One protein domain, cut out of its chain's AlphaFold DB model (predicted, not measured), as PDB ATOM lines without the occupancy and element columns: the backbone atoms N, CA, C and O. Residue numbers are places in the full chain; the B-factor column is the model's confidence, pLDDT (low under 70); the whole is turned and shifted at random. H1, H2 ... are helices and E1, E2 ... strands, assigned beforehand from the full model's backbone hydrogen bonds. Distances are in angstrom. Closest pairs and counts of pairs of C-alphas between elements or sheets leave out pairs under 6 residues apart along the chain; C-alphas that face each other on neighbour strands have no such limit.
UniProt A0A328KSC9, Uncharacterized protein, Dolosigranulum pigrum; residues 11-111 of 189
ATOM      1  N   VAL A  11      16.582  49.045 -16.410       95.81
ATOM      2  CA  VAL A  11      16.779  48.501 -15.070       95.81
ATOM      3  C   VAL A  11      17.590  47.219 -15.158       95.81
ATOM      4  O   VAL A  11      17.451  46.445 -16.111       95.81
ATOM      5  N   VAL A  12      18.397  46.977 -14.135       97.50
ATOM      6  CA  VAL A  12      19.102  45.710 -13.960       97.50
ATOM      7  C   VAL A  12      18.293  44.845 -13.010       97.50
ATOM      8  O   VAL A  12      17.842  45.293 -11.953       97.50
ATOM      9  N   ILE A  13      18.082  43.596 -13.409       96.81
ATOM     10  CA  ILE A  13      17.564  42.556 -12.530       96.81
ATOM     11  C   ILE A  13      18.650  41.523 -12.256       96.81
ATOM     12  O   ILE A  13      19.441  41.214 -13.145       96.81
ATOM     13  N   VAL A  14      18.646  40.959 -11.054       97.50
ATOM     14  CA  VAL A  14      19.592  39.931 -10.615       97.50
ATOM     15  C   VAL A  14      18.859  38.665 -10.185       97.50
ATOM     16  O   VAL A  14      17.780  38.722  -9.578       97.50
ATOM     17  N   ASN A  15      19.433  37.512 -10.525       96.88
ATOM     18  CA  ASN A  15      18.977  36.215 -10.052       96.88
ATOM     19  C   ASN A  15      19.390  36.000  -8.604       96.88
ATOM     20  O   ASN A  15      20.566  35.830  -8.300       96.88
ATOM     21  N   ASN A  16      18.402  35.939  -7.723       96.12
ATOM     22  CA  ASN A  16      18.622  35.709  -6.305       96.12
ATOM     23  C   ASN A  16      18.205  34.288  -5.878       96.12
ATOM     24  O   ASN A  16      18.094  33.972  -4.699       96.12
ATOM     25  N   THR A  17      17.970  33.392  -6.839       92.94
ATOM     26  CA  THR A  17      17.791  31.965  -6.555       92.94
ATOM     27  C   THR A  17      19.136  31.245  -6.592       92.94
ATOM     28  O   THR A  17      19.983  31.549  -7.426       92.94
ATOM     29  N   LYS A  18      19.333  30.230  -5.738       87.94
ATOM     30  CA  LYS A  18      20.527  29.357  -5.755       87.94
ATOM     31  C   LYS A  18      20.459  28.302  -6.885       87.94
ATOM     32  O   LYS A  18      20.750  27.125  -6.685       87.94
ATOM     33  N   GLY A  19      19.993  28.718  -8.064       85.69
ATOM     34  CA  GLY A  19      19.796  27.924  -9.278       85.69
ATOM     35  C   GLY A  19      19.422  28.818 -10.464       85.69
ATOM     36  O   GLY A  19      19.443  30.038 -10.352       85.69
ATOM     37  N   GLY A  20      19.070  28.227 -11.607       89.56
ATOM     38  CA  GLY A  20      18.710  29.001 -12.796       89.56
ATOM     39  C   GLY A  20      17.305  29.607 -12.733       89.56
ATOM     40  O   GLY A  20      16.337  28.940 -12.359       89.56
ATOM     41  N   PHE A  21      17.173  30.848 -13.197       90.62
ATOM     42  CA  PHE A  21      15.905  31.526 -13.435       90.62
ATOM     43  C   PHE A  21      15.672  31.726 -14.937       90.62
ATOM     44  O   PHE A  21      16.473  32.341 -15.637       90.62
ATOM     45  N   SER A  22      14.530  31.259 -15.444       90.94
ATOM     46  CA  SER A  22      14.157  31.461 -16.846       90.94
ATOM     47  C   SER A  22      12.700  31.871 -16.988       90.94
ATOM     48  O   SER A  22      11.789  31.145 -16.592       90.94
ATOM     49  N   GLU A  23      12.462  33.002 -17.648       88.69
ATOM     50  CA  GLU A  23      11.128  33.517 -17.923       88.69
ATOM     51  C   GLU A  23      11.025  34.131 -19.314       88.69
ATOM     52  O   GLU A  23      11.726  35.069 -19.682       88.69
ATOM     53  N   ARG A  24      10.054  33.651 -20.091       87.12
ATOM     54  CA  ARG A  24       9.714  34.257 -21.380       87.12
ATOM     55  C   ARG A  24       8.849  35.484 -21.159       87.12
ATOM     56  O   ARG A  24       7.808  35.308 -20.550       87.12
ATOM     57  N   ILE A  25       9.136  36.660 -21.709       84.31
ATOM     58  CA  ILE A  25       8.226  37.823 -21.633       84.31
ATOM     59  C   ILE A  25       7.170  37.749 -22.760       84.31
ATOM     60  O   ILE A  25       7.509  37.388 -23.890       84.31
ATOM     61  N   PRO A  26       5.871  38.066 -22.528       75.31
ATOM     62  CA  PRO A  26       4.884  38.099 -23.608       75.31
ATOM     63  C   PRO A  26       5.272  39.119 -24.689       75.31
ATOM     64  O   PRO A  26       5.432  40.307 -24.401       75.31
ATOM     65  N   GLY A  27       5.385  38.650 -25.935       71.12
ATOM     66  CA  GLY A  27       5.755  39.491 -27.077       71.12
ATOM     67  C   GLY A  27       7.185  40.035 -27.016       71.12
ATOM     68  O   GLY A  27       7.436  41.076 -27.612       71.12
ATOM     69  N   GLY A  28       8.083  39.383 -26.269       67.25
ATOM     70  CA  GLY A  28       9.461  39.833 -26.074       67.25
ATOM     71  C   GLY A  28      10.469  38.693 -25.913       67.25
ATOM     72  O   GLY A  28      10.211  37.548 -26.302       67.25
ATOM     73  N   ILE A  29      11.619  39.059 -25.346       77.62
ATOM     74  CA  ILE A  29      12.809  38.231 -25.122       77.62
ATOM     75  C   ILE A  29      12.564  37.237 -23.970       77.62
ATOM     76  O   ILE A  29      11.679  37.433 -23.129       77.62
ATOM     77  N   SER A  30      13.303  36.125 -23.963       87.56
ATOM     78  CA  SER A  30      13.365  35.239 -22.795       87.56
ATOM     79  C   SER A  30      14.537  35.655 -21.924       87.56
ATOM     80  O   SER A  30      15.657  35.731 -22.417       87.56
ATOM     81  N   ILE A  31      14.265  35.921 -20.653       91.00
ATOM     82  CA  ILE A  31      15.299  36.117 -19.641       91.00
ATOM     83  C   ILE A  31      15.754  34.731 -19.219       91.00
ATOM     84  O   ILE A  31      14.913  33.911 -18.847       91.00
ATOM     85  N   VAL A  32      17.055  34.481 -19.301       93.81
ATOM     86  CA  VAL A  32      17.692  33.254 -18.825       93.81
ATOM     87  C   VAL A  32      18.910  33.677 -18.018       93.81
ATOM     88  O   VAL A  32      19.842  34.248 -18.573       93.81
ATOM     89  N   LEU A  33      18.851  33.426 -16.716       95.88
ATOM     90  CA  LEU A  33      19.905  33.649 -15.735       95.88
ATOM     91  C   LEU A  33      20.249  32.258 -15.205       95.88
ATOM     92  O   LEU A  33      19.374  31.572 -14.680       95.88
ATOM     93  N   ASN A  34      21.456  31.773 -15.460       93.69
ATOM     94  CA  ASN A  34      21.809  30.375 -15.217       93.69
ATOM     95  C   ASN A  34      22.180  30.134 -13.757       93.69
ATOM     96  O   ASN A  34      21.878  29.068 -13.217       93.69
ATOM     97  N   GLU A  35      22.808  31.124 -13.134       94.31
ATOM     98  CA  GLU A  35      23.386  31.016 -11.802       94.31
ATOM     99  C   GLU A  35      22.932  32.169 -10.905       94.31
ATOM    100  O   GLU A  35      22.379  33.175 -11.360       94.31
ATOM    101  N   TYR A  36      23.105  31.980  -9.600       93.94
ATOM    102  CA  TYR A  36      22.926  33.039  -8.613       93.94
ATOM    103  C   TYR A  36      23.854  34.218  -8.935       93.94
ATOM    104  O   TYR A  36      25.002  34.005  -9.315       93.94
ATOM    105  N   GLY A  37      23.357  35.446  -8.795       95.00
ATOM    106  CA  GLY A  37      24.111  36.662  -9.104       95.00
ATOM    107  C   GLY A  37      24.124  37.045 -10.588       95.00
ATOM    108  O   GLY A  37      24.483  38.175 -10.912       95.00
ATOM    109  N   ASP A  38      23.670  36.173 -11.499       97.19
ATOM    110  CA  ASP A  38      23.531  36.530 -12.914       97.19
ATOM    111  C   ASP A  38      22.577  37.721 -13.078       97.19
ATOM    112  O   ASP A  38      21.482  37.753 -12.502       97.19
ATOM    113  N   THR A  39      22.964  38.673 -13.928       97.06
ATOM    114  CA  THR A  39      22.202  39.896 -14.184       97.06
ATOM    115  C   THR A  39      21.640  39.955 -15.602       97.06
ATOM    116  O   THR A  39      22.166  39.365 -16.548       97.06
ATOM    117  N   ALA A  40      20.546  40.698 -15.769       95.50
ATOM    118  CA  ALA A  40      20.020  41.069 -17.077       95.50
ATOM    119  C   ALA A  40      19.518  42.513 -17.083       95.50
ATOM    120  O   ALA A  40      18.865  42.966 -16.144       95.50
ATOM    121  N   TYR A  41      19.760  43.191 -18.202       95.12
ATOM    122  CA  TYR A  41      19.197  44.501 -18.503       95.12
ATOM    123  C   TYR A  41      17.835  44.320 -19.164       95.12
ATOM    124  O   TYR A  41      17.706  43.599 -20.159       95.12
ATOM    125  N   ILE A  42      16.817  44.968 -18.609       93.88
ATOM    126  CA  ILE A  42      15.469  45.013 -19.180       93.88
ATOM    127  C   ILE A  42      14.928  46.433 -19.089       93.88
ATOM    128  O   ILE A  42      15.374  47.233 -18.271       93.88
ATOM    129  N   ASN A  43      13.918  46.752 -19.892       94.06
ATOM    130  CA  ASN A  43      13.211  48.019 -19.722       94.06
ATOM    131  C   ASN A  43      12.012  47.885 -18.769       94.06
ATOM    132  O   ASN A  43      11.438  46.811 -18.565       94.06
ATOM    133  N   HIS A  44      11.572  49.009 -18.210       94.12
ATOM    134  CA  HIS A  44      10.430  49.064 -17.305       94.12
ATOM    135  C   HIS A  44       9.143  48.512 -17.949       94.12
ATOM    136  O   HIS A  44       8.339  47.857 -17.284       94.12
ATOM    137  N   GLY A  45       8.948  48.689 -19.260       92.75
ATOM    138  CA  GLY A  45       7.823  48.091 -19.986       92.75
ATOM    139  C   GLY A  45       7.814  46.556 -19.958       92.75
ATOM    140  O   GLY A  45       6.747  45.942 -19.853       92.75
ATOM    141  N   GLU A  46       8.981  45.923 -20.038       93.12
ATOM    142  CA  GLU A  46       9.173  44.478 -19.881       93.12
ATOM    143  C   GLU A  46       8.974  44.039 -18.434       93.12
ATOM    144  O   GLU A  46       8.258  43.065 -18.186       93.12
ATOM    145  N   LEU A  47       9.506  44.806 -17.484       92.88
ATOM    146  CA  LEU A  47       9.334  44.557 -16.057       92.88
ATOM    147  C   LEU A  47       7.849  44.587 -15.647       92.88
ATOM    148  O   LEU A  47       7.364  43.660 -14.995       92.88
ATOM    149  N   VAL A  48       7.076  45.570 -16.124       92.44
ATOM    150  CA  VAL A  48       5.615  45.634 -15.923       92.44
ATOM    151  C   VAL A  48       4.926  44.382 -16.466       92.44
ATOM    152  O   VAL A  48       4.000  43.870 -15.836       92.44
ATOM    153  N   LYS A  49       5.358  43.847 -17.615       90.94
ATOM    154  CA  LYS A  49       4.795  42.602 -18.165       90.94
ATOM    155  C   LYS A  49       5.163  41.385 -17.317       90.94
ATOM    156  O   LYS A  49       4.318  40.506 -17.158       90.94
ATOM    157  N   LEU A  50       6.382  41.320 -16.779       89.69
ATOM    158  CA  LEU A  50       6.816  40.241 -15.886       89.69
ATOM    159  C   LEU A  50       6.007  40.233 -14.591       89.69
ATOM    160  O   LEU A  50       5.446  39.200 -14.225       89.69
ATOM    161  N   VAL A  51       5.874  41.394 -13.944       90.00
ATOM    162  CA  VAL A  51       5.075  41.558 -12.722       90.00
ATOM    163  C   VAL A  51       3.586  41.339 -13.012       90.00
ATOM    164  O   VAL A  51       2.891  40.658 -12.257       90.00
ATOM    165  N   GLY A  52       3.098  41.871 -14.135       82.94
ATOM    166  CA  GLY A  52       1.693  41.893 -14.549       82.94
ATOM    167  C   GLY A  52       1.096  40.550 -14.978       82.94
ATOM    168  O   GLY A  52      -0.096  40.492 -15.284       82.94
ATOM    169  N   ARG A  53       1.859  39.448 -14.959       71.31
ATOM    170  CA  ARG A  53       1.390  38.066 -15.222       71.31
ATOM    171  C   ARG A  53       0.535  37.480 -14.089       71.31
ATOM    172  O   ARG A  53       0.709  36.335 -13.663       71.31
ATOM    173  N   GLY A  54      -0.391  38.281 -13.573       73.38
ATOM    174  CA  GLY A  54      -1.212  37.941 -12.422       73.38
ATOM    175  C   GLY A  54      -0.368  37.583 -11.198       73.38
ATOM    176  O   GLY A  54       0.740  38.076 -10.994       73.38
ATOM    177  N   ARG A  55      -0.897  36.688 -10.361       79.81
ATOM    178  CA  ARG A  55      -0.262  36.336  -9.084       79.81
ATOM    179  C   ARG A  55       1.081  35.614  -9.248       79.81
ATOM    180  O   ARG A  55       1.906  35.698  -8.351       79.81
ATOM    181  N   ALA A  56       1.299  34.898 -10.351       81.44
ATOM    182  CA  ALA A  56       2.516  34.112 -10.557       81.44
ATOM    183  C   ALA A  56       3.732  34.985 -10.902       81.44
ATOM    184  O   ALA A  56       4.806  34.759 -10.357       81.44
ATOM    185  N   GLY A  57       3.557  35.989 -11.768       85.44
ATOM    186  CA  GLY A  57       4.623  36.935 -12.116       85.44
ATOM    187  C   GLY A  57       5.069  37.751 -10.910       85.44
ATOM    188  O   GLY A  57       6.233  37.726 -10.522       85.44
ATOM    189  N   ARG A  58       4.098  38.373 -10.240       90.12
ATOM    190  CA  ARG A  58       4.327  39.166  -9.032       90.12
ATOM    191  C   ARG A  58       5.008  38.393  -7.898       90.12
ATOM    192  O   ARG A  58       5.875  38.943  -7.231       90.12
ATOM    193  N   ARG A  59       4.655  37.116  -7.706       90.62
ATOM    194  CA  ARG A  59       5.226  36.271  -6.643       90.62
ATOM    195  C   ARG A  59       6.740  36.111  -6.724       90.62
ATOM    196  O   ARG A  59       7.332  35.902  -5.680       90.62
ATOM    197  N   LYS A  60       7.341  36.185  -7.912       91.44
ATOM    198  CA  LYS A  60       8.796  36.037  -8.080       91.44
ATOM    199  C   LYS A  60       9.549  37.202  -7.447       91.44
ATOM    200  O   LYS A  60      10.535  36.994  -6.761       91.44
ATOM    201  N   PHE A  61       9.014  38.410  -7.601       94.31
ATOM    202  CA  PHE A  61       9.549  39.609  -6.962       94.31
ATOM    203  C   PHE A  61       9.170  39.676  -5.481       94.31
ATOM    204  O   PHE A  61       9.992  40.024  -4.652       94.31
ATOM    205  N   GLU A  62       7.940  39.293  -5.111       93.88
ATOM    206  CA  GLU A  62       7.542  39.239  -3.692       93.88
ATOM    207  C   GLU A  62       8.342  38.206  -2.889       93.88
ATOM    208  O   GLU A  62       8.456  38.343  -1.683       93.88
ATOM    209  N   LYS A  63       8.869  37.160  -3.528       91.81
ATOM    210  CA  LYS A  63       9.711  36.147  -2.879       91.81
ATOM    211  C   LYS A  63      11.206  36.412  -3.027       91.81
ATOM    212  O   LYS A  63      11.980  35.546  -2.646       91.81
ATOM    213  N   MET A  64      11.590  37.537  -3.630       94.94
ATOM    214  CA  MET A  64      12.977  37.833  -3.989       94.94
ATOM    215  C   MET A  64      13.657  36.689  -4.749       94.94
ATOM    216  O   MET A  64      14.830  36.424  -4.533       94.94
ATOM    217  N   ASP A  65      12.934  35.992  -5.632       94.19
ATOM    218  CA  ASP A  65      13.566  35.063  -6.577       94.19
ATOM    219  C   ASP A  65      14.372  35.882  -7.617       94.19
ATOM    220  O   ASP A  65      15.450  35.483  -8.046       94.19
ATOM    221  N   ILE A  66      13.860  37.066  -7.982       95.12
ATOM    222  CA  ILE A  66      14.541  38.097  -8.776       95.12
ATOM    223  C   ILE A  66      14.454  39.429  -8.035       95.12
ATOM    224  O   ILE A  66      13.374  39.797  -7.557       95.12
ATOM    225  N   VAL A  67      15.558  40.172  -8.017       96.94
ATOM    226  CA  VAL A  67      15.660  41.510  -7.418       96.94
ATOM    227  C   VAL A  67      15.964  42.534  -8.516       96.94
ATOM    228  O   VAL A  67      16.669  42.234  -9.469       96.94
ATOM    229  N   ILE A  68      15.380  43.726  -8.421       97.19
ATOM    230  CA  ILE A  68      15.714  44.901  -9.232       97.19
ATOM    231  C   ILE A  68      16.892  45.546  -8.514       97.19
ATOM    232  O   ILE A  68      16.695  46.154  -7.464       97.19
ATOM    233  N   SER A  69      18.096  45.330  -9.031       96.94
ATOM    234  CA  SER A  69      19.334  45.691  -8.341       96.94
ATOM    235  C   SER A  69      19.799  47.104  -8.649       96.94
ATOM    236  O   SER A  69      20.492  47.687  -7.832       96.94
ATOM    237  N   GLU A  70      19.429  47.658  -9.803       96.88
ATOM    238  CA  GLU A  70      19.912  48.964 -10.261       96.88
ATOM    239  C   GLU A  70      18.907  49.599 -11.233       96.88
ATOM    240  O   GLU A  70      18.194  48.902 -11.969       96.88
ATOM    241  N   VAL A  71      18.870  50.932 -11.272       95.75
ATOM    242  CA  VAL A  71      18.199  51.700 -12.327       95.75
ATOM    243  C   VAL A  71      19.243  52.525 -13.068       95.75
ATOM    244  O   VAL A  71      19.834  53.434 -12.506       95.75
ATOM    245  N   VAL A  72      19.434  52.229 -14.354       93.62
ATOM    246  CA  VAL A  72      20.482  52.852 -15.183       93.62
ATOM    247  C   VAL A  72      20.061  54.244 -15.672       93.62
ATOM    248  O   VAL A  72      20.876  55.069 -16.070       93.62
ATOM    249  N   THR A  73      18.757  54.519 -15.692       89.31
ATOM    250  CA  THR A  73      18.226  55.781 -16.220       89.31
ATOM    251  C   THR A  73      18.274  56.899 -15.185       89.31
ATOM    252  O   THR A  73      17.558  56.851 -14.183       89.31
ATOM    253  N   ASP A  74      19.017  57.961 -15.502       87.06
ATOM    254  CA  ASP A  74      19.158  59.151 -14.662       87.06
ATOM    255  C   ASP A  74      17.822  59.700 -14.143       87.06
ATOM    256  O   ASP A  74      16.855  59.942 -14.878       87.06
ATOM    257  N   GLY A  75      17.797  59.974 -12.839       87.19
ATOM    258  CA  GLY A  75      16.658  60.587 -12.170       87.19
ATOM    259  C   GLY A  75      15.473  59.646 -11.945       87.19
ATOM    260  O   GLY A  75      14.395  60.137 -11.594       87.19
ATOM    261  N   VAL A  76      15.631  58.335 -12.129       92.81
ATOM    262  CA  VAL A  76      14.683  57.317 -11.661       92.81
ATOM    263  C   VAL A  76      15.394  56.411 -10.661       92.81
ATOM    264  O   VAL A  76      16.484  55.935 -10.932       92.81
ATOM    265  N   THR A  77      14.759  56.166  -9.518       94.31
ATOM    266  CA  THR A  77      15.329  55.369  -8.421       94.31
ATOM    267  C   THR A  77      14.690  53.979  -8.366       94.31
ATOM    268  O   THR A  77      13.571  53.783  -8.863       94.31
ATOM    269  N   ILE A  78      15.334  53.010  -7.702       95.50
ATOM    270  CA  ILE A  78      14.740  51.679  -7.443       95.50
ATOM    271  C   ILE A  78      13.398  51.829  -6.714       95.50
ATOM    272  O   ILE A  78      12.412  51.146  -7.019       95.50
ATOM    273  N   LYS A  79      13.316  52.792  -5.793       94.62
ATOM    274  CA  LYS A  79      12.089  53.111  -5.069       94.62
ATOM    275  C   LYS A  79      10.971  53.609  -5.991       94.62
ATOM    276  O   LYS A  79       9.823  53.201  -5.832       94.62
ATOM    277  N   ASN A  80      11.278  54.419  -7.009       93.94
ATOM    278  CA  ASN A  80      10.275  54.847  -7.992       93.94
ATOM    279  C   ASN A  80       9.691  53.650  -8.767       93.94
ATOM    280  O   ASN A  80       8.471  53.559  -8.930       93.94
ATOM    281  N   ILE A  81      10.549  52.718  -9.197       94.50
ATOM    282  CA  ILE A  81      10.146  51.501  -9.918       94.50
ATOM    283  C   ILE A  81       9.272  50.605  -9.038       94.50
ATOM    284  O   ILE A  81       8.181  50.182  -9.431       94.50
ATOM    285  N   THR A  82       9.737  50.304  -7.830       94.81
ATOM    286  CA  THR A  82       9.039  49.404  -6.907       94.81
ATOM    287  C   THR A  82       7.722  50.002  -6.420       94.81
ATOM    288  O   THR A  82       6.743  49.262  -6.328       94.81
ATOM    289  N   ASP A  83       7.630  51.317  -6.205       93.56
ATOM    290  CA  ASP A  83       6.371  51.994  -5.876       93.56
ATOM    291  C   ASP A  83       5.347  51.863  -7.015       93.56
ATOM    292  O   ASP A  83       4.187  51.504  -6.772       93.56
ATOM    293  N   GLU A  84       5.761  52.078  -8.269       92.69
ATOM    294  CA  GLU A  84       4.881  51.928  -9.436       92.69
ATOM    295  C   GLU A  84       4.392  50.475  -9.598       92.69
ATOM    296  O   GLU A  84       3.203  50.225  -9.837       92.69
ATOM    297  N   LEU A  85       5.274  49.500  -9.365       93.00
ATOM    298  CA  LEU A  85       4.967  48.066  -9.422       93.00
ATOM    299  C   LEU A  85       4.296  47.530  -8.145       93.00
ATOM    300  O   LEU A  85       3.905  46.356  -8.079       93.00
ATOM    301  N   ARG A  86       4.114  48.382  -7.129       92.50
ATOM    302  CA  ARG A  86       3.604  48.045  -5.790       92.50
ATOM    303  C   ARG A  86       4.444  46.990  -5.064       92.50
ATOM    304  O   ARG A  86       3.892  46.192  -4.313       92.50
ATOM    305  N   LEU A  87       5.741  46.925  -5.321       94.81
ATOM    306  CA  LEU A  87       6.698  46.007  -4.703       94.81
ATOM    307  C   LEU A  87       7.402  46.614  -3.477       94.81
ATOM    308  O   LEU A  87       8.291  45.974  -2.937       94.81
ATOM    309  N   THR A  88       6.976  47.788  -2.998       94.94
ATOM    310  CA  THR A  88       7.594  48.516  -1.875       94.94
ATOM    311  C   THR A  88       7.837  47.634  -0.644       94.94
ATOM    312  O   THR A  88       8.954  47.563  -0.162       94.94
ATOM    313  N   LYS A  89       6.829  46.880  -0.176       95.56
ATOM    314  CA  LYS A  89       6.942  46.081   1.062       95.56
ATOM    315  C   LYS A  89       8.015  44.981   1.015       95.56
ATOM    316  O   LYS A  89       8.767  44.872   1.975       95.56
ATOM    317  N   PRO A  90       8.094  44.150  -0.044       96.06
ATOM    318  CA  PRO A  90       9.226  43.250  -0.215       96.06
ATOM    319  C   PRO A  90      10.583  43.962  -0.106       96.06
ATOM    320  O   PRO A  90      11.463  43.456   0.578       96.06
ATOM    321  N   TYR A  91      10.749  45.123  -0.748       96.25
ATOM    322  CA  TYR A  91      12.027  45.844  -0.756       96.25
ATOM    323  C   TYR A  91      12.337  46.489   0.596       96.25
ATOM    324  O   TYR A  91      13.478  46.434   1.027       96.25
ATOM    325  N   GLU A  92      11.337  47.003   1.314       95.62
ATOM    326  CA  GLU A  92      11.501  47.444   2.706       95.62
ATOM    327  C   GLU A  92      12.029  46.307   3.598       95.62
ATOM    328  O   GLU A  92      12.931  46.530   4.400       95.62
ATOM    329  N   GLU A  93      11.504  45.081   3.449       95.69
ATOM    330  CA  GLU A  93      12.016  43.922   4.195       95.69
ATOM    331  C   GLU A  93      13.432  43.524   3.765       95.69
ATOM    332  O   GLU A  93      14.234  43.183   4.627       95.69
ATOM    333  N   LEU A  94      13.745  43.570   2.466       95.56
ATOM    334  CA  LEU A  94      15.089  43.275   1.967       95.56
ATOM    335  C   LEU A  94      16.111  44.282   2.495       95.56
ATOM    336  O   LEU A  94      17.118  43.862   3.038       95.56
ATOM    337  N   HIS A  95      15.832  45.582   2.418       93.56
ATOM    338  CA  HIS A  95      16.722  46.614   2.951       93.56
ATOM    339  C   HIS A  95      16.946  46.485   4.460       93.56
ATOM    340  O   HIS A  95      18.065  46.686   4.924       93.56
ATOM    341  N   GLY A  96      15.933  46.026   5.201       91.12
ATOM    342  CA  GLY A  96      16.103  45.648   6.602       91.12
ATOM    343  C   GLY A  96      17.138  44.538   6.829       91.12
ATOM    344  O   GLY A  96      17.806  44.568   7.851       91.12
ATOM    345  N   LEU A  97      17.311  43.591   5.893       90.56
ATOM    346  CA  LEU A  97      18.386  42.584   5.966       90.56
ATOM    347  C   LEU A  97      19.761  43.172   5.650       90.56
ATOM    348  O   LEU A  97      20.763  42.709   6.177       90.56
ATOM    349  N   LEU A  98      19.795  44.162   4.764       89.56
ATOM    350  CA  LEU A  98      21.016  44.803   4.279       89.56
ATOM    351  C   LEU A  98      21.524  45.900   5.231       89.56
ATOM    352  O   LEU A  98      22.371  46.688   4.829       89.56
ATOM    353  N   ASP A  99      20.939  46.024   6.428       86.56
ATOM    354  CA  ASP A  99      21.167  47.118   7.387       86.56
ATOM    355  C   ASP A  99      21.096  48.519   6.738       86.56
ATOM    356  O   ASP A  99      21.876  49.429   7.017       86.56
ATOM    357  N   THR A 100      20.148  48.694   5.811       86.88
ATOM    358  CA  THR A 100      19.927  49.956   5.092       86.88
ATOM    359  C   THR A 100      18.464  50.385   5.165       86.88
ATOM    360  O   THR A 100      17.548  49.578   5.319       86.88
ATOM    361  N   GLU A 101      18.209  51.688   5.044       88.00
ATOM    362  CA  GLU A 101      16.844  52.207   4.927       88.00
ATOM    363  C   GLU A 101      16.412  52.267   3.461       88.00
ATOM    364  O   GLU A 101      17.161  52.743   2.611       88.00
ATOM    365  N   PHE A 102      15.173  51.855   3.162       91.25
ATOM    366  CA  PHE A 102      14.635  51.917   1.802       91.25
ATOM    367  C   PHE A 102      14.231  53.347   1.390       91.25
ATOM    368  O   PHE A 102      13.058  53.731   1.456       91.25
ATOM    369  N   THR A 103      15.213  54.149   0.978       90.06
ATOM    370  CA  THR A 103      15.060  55.549   0.552       90.06
ATOM    371  C   THR A 103      15.170  55.726  -0.970       90.06
ATOM    372  O   THR A 103      15.375  54.776  -1.725       90.06
ATOM    373  N   ASP A 104      14.977  56.959  -1.446       87.50
ATOM    374  CA  ASP A 104      15.188  57.311  -2.855       87.50
ATOM    375  C   ASP A 104      16.683  57.381  -3.239       87.50
ATOM    376  O   ASP A 104      16.976  57.419  -4.427       87.50
ATOM    377  N   ASP A 105      17.610  57.355  -2.275       87.31
ATOM    378  CA  ASP A 105      19.061  57.471  -2.515       87.31
ATOM    379  C   ASP A 105      19.741  56.112  -2.779       87.31
ATOM    380  O   ASP A 105      20.963  56.022  -2.872       87.31
ATOM    381  N   ILE A 106      18.960  55.030  -2.848       87.56
ATOM    382  CA  ILE A 106      19.485  53.703  -3.158       87.56
ATOM    383  C   ILE A 106      19.635  53.559  -4.664       87.56
ATOM    384  O   ILE A 106      18.649  53.423  -5.400       87.56
ATOM    385  N   ASP A 107      20.893  53.490  -5.074       87.12
ATOM    386  CA  ASP A 107      21.282  53.308  -6.466       87.12
ATOM    387  C   ASP A 107      21.552  51.835  -6.809       87.12
ATOM    388  O   ASP A 107      21.343  51.423  -7.950       87.12
ATOM    389  N   TYR A 108      21.969  51.031  -5.823       92.94
ATOM    390  CA  TYR A 108      22.371  49.640  -6.016       92.94
ATOM    391  C   TYR A 108      21.944  48.734  -4.854       92.94
ATOM    392  O   TYR A 108      21.991  49.139  -3.692       92.94
ATOM    393  N   ILE A 109      21.560  47.500  -5.176       94.62
ATOM    394  CA  ILE A 109      21.314  46.418  -4.218       94.62
ATOM    395  C   ILE A 109      22.246  45.258  -4.547       94.62
ATOM    396  O   ILE A 109      22.112  44.634  -5.603       94.62
ATOM    397  N   ASP A 110      23.129  44.943  -3.604       93.25
ATOM    398  CA  ASP A 110      23.936  43.733  -3.641       93.25
ATOM    399  C   ASP A 110      23.170  42.577  -2.989       93.25
ATOM    400  O   ASP A 110      22.728  42.673  -1.843       93.25
ATOM    401  N   VAL A 111      22.970  41.486  -3.725       91.94
ATOM    402  CA  VAL A 111      22.275  40.305  -3.198       91.94
ATOM    403  C   VAL A 111      23.195  39.383  -2.402       91.94
ATOM    404  O   VAL A 111      22.679  38.535  -1.667       91.94
TER     405      VAL A 111
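What this domain is: This is residues 11 to 111 of the 189 residues of an uncharacterized protein of Dolosigranulum pigrum (UniProt A0A328KSC9). A small twisted sheet of three strands, E4, E1 and E5, makes a wall with four short helices gathered to one side of it. At one end of the longest axis lies the hairpin of E2 and E3; at the other end lie H4 and residues 98 to 111, a long closing stretch with no named element. The printed part has 101 residues, with four named helices and five named strands in the order E1 E2 E3 E4 H1 H2 E5 H3 H4; the class is mixed, helices and strands. Both sheets, E4 E1 E5 and E2 E3, are antiparallel. The whole is compact, with a radius of gyration of the C-alphas of 12.6 A, and rounded, spanning 34 by 27 by 25 A.

Where its parts are: E1 is residues 11 to 15, 13.5 A long, and begins with C-alpha 11 at (16.779, 48.501, -15.070). E2 is residues 21 to 24 and E3 residues 30 to 33. E4, residues 39 to 43, is 13.3 A long, and H1, residues 44 to 51, follows it directly. H2 is residues 54 to 62, 12.4 A long. E5, residues 66 to 71, is 14.5 A long and ends with C-alpha 71 at (18.199, 51.700, -12.327). H3 is residues 78 to 84. H4, residues 88 to 97, is 14.6 A long and ends with C-alpha 97 at (18.386, 42.584, 5.966).

How they stand to each other: E1 is the inner strand of the sheet, which is only just strongly twisted, with C-alphas up to 4.0 A off its best plane. Between E1 and E4, N 13 and O 40 are within hydrogen-bond range at 2.9 A; between E1 and E5, N 14 and O 67 are at 2.8 A. In the hairpin E2 and E3, N 21 and O 33 are 2.8 A apart. E4, H1 and H2, and E5 form a split strand-helix-strand unit, two strands running the same way with helices between them along the chain and E1 between them in the sheet; its crossover is right-handed. H1 only grazes the sheet with residues 44 to 47. H2 is only just on the sheet, with 5 pairs of C-alphas within 10 A, and only grazes it with residues 59 to 61. H1 and H2 touch only at the corner, about perpendicular at 75 degrees, closest at the C-alphas of Val 51 and Arg 58, 4.5 A. H3 lies over E5 and stands up from the sheet at 57 degrees; the closest C-alphas, of Val 71 and Ile 78, are 6.0 A apart. H3 and H4 only just touch, with 3 pairs of C-alphas within 8 A, and only at the corner; the C-alphas of Thr 82 and Thr 88 are closest, at 5.3 A. H4 is only just not on the sheet, with 4 pairs of C-alphas within 10 A. Every O i to N i+4 pair is within hydrogen-bond range in H1, H3 and H4, against 3 of 5 in H2.

The domain as a whole: The C-alphas farthest apart, of Gly 27 and Asp 99, are 38.5 A from each other. The printed part has no cut and no long link. The mean pLDDT of the printed part is 91.1, and residue 28 alone is under 70.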